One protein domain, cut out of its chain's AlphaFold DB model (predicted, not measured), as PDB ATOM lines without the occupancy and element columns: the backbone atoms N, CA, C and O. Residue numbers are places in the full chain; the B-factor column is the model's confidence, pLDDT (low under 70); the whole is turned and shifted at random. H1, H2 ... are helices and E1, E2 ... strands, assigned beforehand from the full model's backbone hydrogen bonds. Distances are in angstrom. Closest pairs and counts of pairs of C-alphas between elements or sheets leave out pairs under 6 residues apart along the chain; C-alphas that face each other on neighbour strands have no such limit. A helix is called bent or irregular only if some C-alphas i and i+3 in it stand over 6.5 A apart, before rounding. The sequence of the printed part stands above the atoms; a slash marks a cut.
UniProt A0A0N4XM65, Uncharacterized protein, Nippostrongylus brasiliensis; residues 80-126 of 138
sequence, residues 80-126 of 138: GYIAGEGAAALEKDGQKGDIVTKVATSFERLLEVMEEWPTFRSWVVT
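This is residues 80 to 126 of the 138 residues of an uncharacterized protein of Nippostrongylus brasiliensis (UniProt A0A0N4XM65). A small parallel sheet of three short strands, E2 E1 E3, is sandwiched between two helices: H1 over edge strand E2, H2 over E1 on the opposite face. The 47 printed residues include E1, H1, E2, H2, E3 in order, class mixed. The whole is compact, radius of gyration of the C-alphas 9.8 A, spanning 27 by 24 by 14 A.

Find C-alpha 80 at (-134.200, 467.125, -5.970), beginning E1, residues 80 to 83. H1, 85 to 92, is irregular: C-alphas 86 and 89 are 7.5 A apart. Then come E2, 99 to 103, 13.1 A; H2, 107 to 115, 12.6 A; and E3, 122 to 125, ending at C-alpha 125 (-126.681, 468.596, -3.153).

Look for N 81 and O 100, 2.9 A, between E1 and E2, and N 82 and O 124, 2.9 A, between E1 and E3, within hydrogen-bond range. E1, H1, E2 form a strand-helix-strand unit, parallel neighbour strands joined through a helix; E2, H2, E3 form a split one, E1 between its strands; both crossovers are right-handed. H1's height over the sheet is 6.3 A, its closest C-alphas to E2 Glu 91 and Thr 101, 4.8 A; H2's is 9.7 A, its closest to E1 Leu 110 and Ile 82, 7.4 A. Every O i to N i+4 pair is within hydrogen-bond range in H2, 2 of 4 in H1.

The farthest C-alphas, Gly 97 and Glu 108, are 27.1 A apart. The printed part has no cut, no long link and no residue under 70 pLDDT.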
ATOM      1  N   GLY A  80    -134.445 465.838  -6.600       87.56
ATOM      2  CA  GLY A  80    -134.200 467.125  -5.970       87.56
ATOM      3  C   GLY A  80    -132.797 467.599  -6.300       87.56
ATOM      4  O   GLY A  80    -131.853 466.814  -6.239       87.56
ATOM      5  N   TYR A  81    -132.644 468.865  -6.656       86.94
ATOM      6  CA  TYR A  81    -131.343 469.479  -6.874       86.94
ATOM      7  C   TYR A  81    -131.207 470.715  -5.988       86.94
ATOM      8  O   TYR A  81    -131.920 471.697  -6.186       86.94
ATOM      9  N   ILE A  82    -130.331 470.648  -4.984       84.31
ATOM     10  CA  ILE A  82    -130.000 471.786  -4.118       84.31
ATOM     11  C   ILE A  82    -128.688 472.384  -4.601       84.31
ATOM     12  O   ILE A  82    -127.692 471.672  -4.757       84.31
ATOM     13  N   ALA A  83    -128.683 473.692  -4.815       86.62
ATOM     14  CA  ALA A  83    -127.500 474.425  -5.237       86.62
ATOM     15  C   ALA A  83    -127.449 475.823  -4.618       86.62
ATOM     16  O   ALA A  83    -128.437 476.316  -4.077       86.62
ATOM     17  N   GLY A  84    -126.286 476.465  -4.711       84.81
ATOM     18  CA  GLY A  84    -126.116 477.861  -4.307       84.81
ATOM     19  C   GLY A  84    -126.798 478.855  -5.258       84.81
ATOM     20  O   GLY A  84    -127.478 478.479  -6.214       84.81
ATOM     21  N   GLU A  85    -126.566 480.151  -5.030       87.31
ATOM     22  CA  GLU A  85    -127.238 481.263  -5.733       87.31
ATOM     23  C   GLU A  85    -127.171 481.187  -7.266       87.31
ATOM     24  O   GLU A  85    -128.091 481.632  -7.952       87.31
ATOM     25  N   GLY A  86    -126.122 480.569  -7.821       85.38
ATOM     26  CA  GLY A  86    -125.971 480.369  -9.266       85.38
ATOM     27  C   GLY A  86    -127.111 479.575  -9.921       85.38
ATOM     28  O   GLY A  86    -127.290 479.659 -11.134       85.38
ATOM     29  N   ALA A  87    -127.913 478.841  -9.143       86.56
ATOM     30  CA  ALA A  87    -129.071 478.093  -9.625       86.56
ATOM     31  C   ALA A  87    -130.409 478.851  -9.509       86.56
ATOM     32  O   ALA A  87    -131.451 478.280  -9.830       86.56
ATOM     33  N   ALA A  88    -130.419 480.130  -9.112       89.88
ATOM     34  CA  ALA A  88    -131.653 480.904  -8.915       89.88
ATOM     35  C   ALA A  88    -132.550 480.963 -10.162       89.88
ATOM     36  O   ALA A  88    -133.777 480.914 -10.061       89.88
ATOM     37  N   ALA A  89    -131.949 481.021 -11.355       91.12
ATOM     38  CA  ALA A  89    -132.705 480.962 -12.601       91.12
ATOM     39  C   ALA A  89    -133.447 479.625 -12.756       91.12
ATOM     40  O   ALA A  89    -134.599 479.626 -13.168       91.12
ATOM     41  N   LEU A  90    -132.815 478.507 -12.377       88.44
ATOM     42  CA  LEU A  90    -133.385 477.161 -12.475       88.44
ATOM     43  C   LEU A  90    -134.504 476.930 -11.457       88.44
ATOM     44  O   LEU A  90    -135.505 476.307 -11.791       88.44
ATOM     45  N   GLU A  91    -134.362 477.446 -10.235       92.81
ATOM     46  CA  GLU A  91    -135.430 477.399  -9.228       92.81
ATOM     47  C   GLU A  91    -136.663 478.191  -9.689       92.81
ATOM     48  O   GLU A  91    -137.787 477.690  -9.635       92.81
ATOM     49  N   LYS A  92    -136.460 479.410 -10.210       94.19
ATOM     50  CA  LYS A  92    -137.545 480.270 -10.713       94.19
ATOM     51  C   LYS A  92    -138.293 479.649 -11.892       94.19
ATOM     52  O   LYS A  92    -139.500 479.828 -12.037       94.19
ATOM     53  N   ASP A  93    -137.558 478.934 -12.727       92.44
ATOM     54  CA  ASP A  93    -138.053 478.223 -13.896       92.44
ATOM     55  C   ASP A  93    -138.941 477.012 -13.555       92.44
ATOM     56  O   ASP A  93    -139.563 476.431 -14.453       92.44
ATOM     57  N   GLY A  94    -139.015 476.646 -12.272       89.44
ATOM     58  CA  GLY A  94    -139.796 475.529 -11.767       89.44
ATOM     59  C   GLY A  94    -139.211 474.172 -12.155       89.44
ATOM     60  O   GLY A  94    -138.035 474.028 -12.487       89.44
ATOM     61  N   GLN A  95    -140.045 473.134 -12.093       91.12
ATOM     62  CA  GLN A  95    -139.615 471.775 -12.407       91.12
ATOM     63  C   GLN A  95    -139.262 471.634 -13.901       91.12
ATOM     64  O   GLN A  95    -140.082 471.924 -14.776       91.12
ATOM     65  N   LYS A  96    -138.056 471.135 -14.199       88.12
ATOM     66  CA  LYS A  96    -137.601 470.807 -15.563       88.12
ATOM     67  C   LYS A  96    -137.473 469.297 -15.713       88.12
ATOM     68  O   LYS A  96    -136.566 468.677 -15.160       88.12
ATOM     69  N   GLY A  97    -138.395 468.697 -16.467       88.94
ATOM     70  CA  GLY A  97    -138.514 467.241 -16.539       88.94
ATOM     71  C   GLY A  97    -138.841 466.674 -15.158       88.94
ATOM     72  O   GLY A  97    -139.819 467.086 -14.543       88.94
ATOM     73  N   ASP A  98    -137.992 465.788 -14.648       90.12
ATOM     74  CA  ASP A  98    -138.143 465.212 -13.306       90.12
ATOM     75  C   ASP A  98    -137.369 465.969 -12.221       90.12
ATOM     76  O   ASP A  98    -137.342 465.517 -11.079       90.12
ATOM     77  N   ILE A  99    -136.697 467.073 -12.555       89.75
ATOM     78  CA  ILE A  99    -135.794 467.761 -11.630       89.75
ATOM     79  C   ILE A  99    -136.486 468.980 -11.027       89.75
ATOM     80  O   ILE A  99    -136.902 469.887 -11.752       89.75
ATOM     81  N   VAL A 100    -136.552 469.025  -9.697       91.31
ATOM     82  CA  VAL A 100    -136.959 470.209  -8.931       91.31
ATOM     83  C   VAL A 100    -135.705 470.836  -8.338       91.31
ATOM     84  O   VAL A 100    -134.999 470.196  -7.559       91.31
ATOM     85  N   THR A 101    -135.429 472.085  -8.709       92.19
ATOM     86  CA  THR A 101    -134.269 472.829  -8.204       92.19
ATOM     87  C   THR A 101    -134.681 473.732  -7.050       92.19
ATOM     88  O   THR A 101    -135.710 474.400  -7.138       92.19
ATOM     89  N   LYS A 102    -133.873 473.768  -5.991       91.06
ATOM     90  CA  LYS A 102    -134.010 474.692  -4.864       91.06
ATOM     91  C   LYS A 102    -132.678 475.364  -4.569       91.06
ATOM     92  O   LYS A 102    -131.633 474.713  -4.608       91.06
ATOM     93  N   VAL A 103    -132.721 476.651  -4.251       91.62
ATOM     94  CA  VAL A 103    -131.530 477.387  -3.827       91.62
ATOM     95  C   VAL A 103    -131.396 477.322  -2.308       91.62
ATOM     96  O   VAL A 103    -132.335 477.634  -1.571       91.62
ATOM     97  N   ALA A 104    -130.210 476.941  -1.835       85.81
ATOM     98  CA  ALA A 104    -129.834 477.019  -0.429       85.81
ATOM     99  C   ALA A 104    -128.463 477.684  -0.290       85.81
ATOM    100  O   ALA A 104    -127.473 477.227  -0.858       85.81
ATOM    101  N   THR A 105    -128.414 478.773   0.477       84.81
ATOM    102  CA  THR A 105    -127.189 479.541   0.766       84.81
ATOM    103  C   THR A 105    -126.751 479.437   2.224       84.81
ATOM    104  O   THR A 105    -125.655 479.871   2.567       84.81
ATOM    105  N   SER A 106    -127.575 478.829   3.079       79.25
ATOM    106  CA  SER A 106    -127.260 478.490   4.469       79.25
ATOM    107  C   SER A 106    -127.578 477.018   4.750       79.25
ATOM    108  O   SER A 106    -128.424 476.414   4.084       79.25
ATOM    109  N   PHE A 107    -126.875 476.426   5.720       75.06
ATOM    110  CA  PHE A 107    -127.102 475.032   6.107       75.06
ATOM    111  C   PHE A 107    -128.520 474.829   6.663       75.06
ATOM    112  O   PHE A 107    -129.174 473.844   6.339       75.06
ATOM    113  N   GLU A 108    -129.031 475.807   7.414       80.12
ATOM    114  CA  GLU A 108    -130.423 475.842   7.880       80.12
ATOM    115  C   GLU A 108    -131.402 475.744   6.704       80.12
ATOM    116  O   GLU A 108    -132.289 474.891   6.702       80.12
ATOM    117  N   ARG A 109    -131.180 476.532   5.644       83.94
ATOM    118  CA  ARG A 109    -132.029 476.494   4.451       83.94
ATOM    119  C   ARG A 109    -131.938 475.159   3.711       83.94
ATOM    120  O   ARG A 109    -132.936 474.692   3.169       83.94
ATOM    121  N   LEU A 110    -130.757 474.545   3.671       79.06
ATOM    122  CA  LEU A 110    -130.573 473.214   3.091       79.06
ATOM    123  C   LEU A 110    -131.408 472.169   3.842       79.06
ATOM    124  O   LEU A 110    -132.081 471.369   3.193       79.06
ATOM    125  N   LEU A 111    -131.404 472.197   5.180       80.00
ATOM    126  CA  LEU A 111    -132.204 471.283   6.001       80.00
ATOM    127  C   LEU A 111    -133.704 471.461   5.750       80.00
ATOM    128  O   LEU A 111    -134.386 470.476   5.479       80.00
ATOM    129  N   GLU A 112    -134.194 472.704   5.744       83.06
ATOM    130  CA  GLU A 112    -135.597 473.010   5.419       83.06
ATOM    131  C   GLU A 112    -136.006 472.426   4.060       83.06
ATOM    132  O   GLU A 112    -137.042 471.777   3.932       83.06
ATOM    133  N   VAL A 113    -135.170 472.612   3.033       82.19
ATOM    134  CA  VAL A 113    -135.442 472.090   1.687       82.19
ATOM    135  C   VAL A 113    -135.470 470.560   1.672       82.19
ATOM    136  O   VAL A 113    -136.291 469.970   0.971       82.19
ATOM    137  N   MET A 114    -134.603 469.897   2.438       78.44
ATOM    138  CA  MET A 114    -134.607 468.437   2.530       78.44
ATOM    139  C   MET A 114    -135.865 467.896   3.223       78.44
ATOM    140  O   MET A 114    -136.369 466.841   2.826       78.44
ATOM    141  N   GLU A 115    -136.406 468.614   4.208       85.56
ATOM    142  CA  GLU A 115    -137.678 468.270   4.857       85.56
ATOM    143  C   GLU A 115    -138.878 468.387   3.902       85.56
ATOM    144  O   GLU A 115    -139.845 467.634   4.035       85.56
ATOM    145  N   GLU A 116    -138.804 469.256   2.886       84.25
ATOM    146  CA  GLU A 116    -139.823 469.374   1.832       84.25
ATOM    147  C   GLU A 116    -139.850 468.161   0.873       84.25
ATOM    148  O   GLU A 116    -140.796 468.018   0.092       84.25
ATOM    149  N   TRP A 117    -138.841 467.274   0.895       83.31
ATOM    150  CA  TRP A 117    -138.630 466.227  -0.120       83.31
ATOM    151  C   TRP A 117    -138.811 464.760   0.346       83.31
ATOM    152  O   TRP A 117    -138.091 463.869  -0.122       83.31
ATOM    153  N   PRO A 118    -139.801 464.404   1.191       77.56
ATOM    154  CA  PRO A 118    -139.943 463.031   1.690       77.56
ATOM    155  C   PRO A 118    -140.344 462.024   0.594       77.56
ATOM    156  O   PRO A 118    -140.038 460.827   0.696       77.56
ATOM    157  N   THR A 119    -141.013 462.508  -0.458       78.31
ATOM    158  CA  THR A 119    -141.520 461.733  -1.604       78.31
ATOM    159  C   THR A 119    -140.571 461.717  -2.802       78.31
ATOM    160  O   THR A 119    -140.872 461.085  -3.810       78.31
ATOM    161  N   PHE A 120    -139.430 462.399  -2.720       82.00
ATOM    162  CA  PHE A 120    -138.468 462.446  -3.812       82.00
ATOM    163  C   PHE A 120    -137.751 461.106  -3.962       82.00
ATOM    164  O   PHE A 120    -137.455 460.422  -2.975       82.00
ATOM    165  N   ARG A 121    -137.444 460.731  -5.209       82.69
ATOM    166  CA  ARG A 121    -136.757 459.460  -5.482       82.69
ATOM    167  C   ARG A 121    -135.275 459.499  -5.141       82.69
ATOM    168  O   ARG A 121    -134.688 458.484  -4.784       82.69
ATOM    169  N   SER A 122    -134.669 460.668  -5.306       80.50
ATOM    170  CA  SER A 122    -133.253 460.927  -5.083       80.50
ATOM    171  C   SER A 122    -133.026 462.434  -4.980       80.50
ATOM    172  O   SER A 122    -133.907 463.225  -5.325       80.50
ATOM    173  N   TRP A 123    -131.853 462.829  -4.502       82.19
ATOM    174  CA  TRP A 123    -131.468 464.220  -4.319       82.19
ATOM    175  C   TRP A 123    -129.963 464.380  -4.558       82.19
ATOM    176  O   TRP A 123    -129.169 463.505  -4.218       82.19
ATOM    177  N   VAL A 124    -129.589 465.495  -5.182       82.31
ATOM    178  CA  VAL A 124    -128.209 465.922  -5.426       82.31
ATOM    179  C   VAL A 124    -128.025 467.265  -4.734       82.31
ATOM    180  O   VAL A 124    -128.806 468.189  -4.961       82.31
ATOM    181  N   VAL A 125    -126.996 467.373  -3.897       81.81
ATOM    182  CA  VAL A 125    -126.681 468.596  -3.153       81.81
ATOM    183  C   VAL A 125    -125.319 469.095  -3.589       81.81
ATOM    184  O   VAL A 125    -124.318 468.398  -3.450       81.81
ATOM    185  N   THR A 126    -125.289 470.317  -4.104       78.06
ATOM    186  CA  THR A 126    -124.058 471.061  -4.361       78.06
ATOM    187  C   THR A 126    -123.894 472.103  -3.267       78.06
ATOM    188  O   THR A 126    -124.557 473.139  -3.267       78.06
TER     189      THR A 126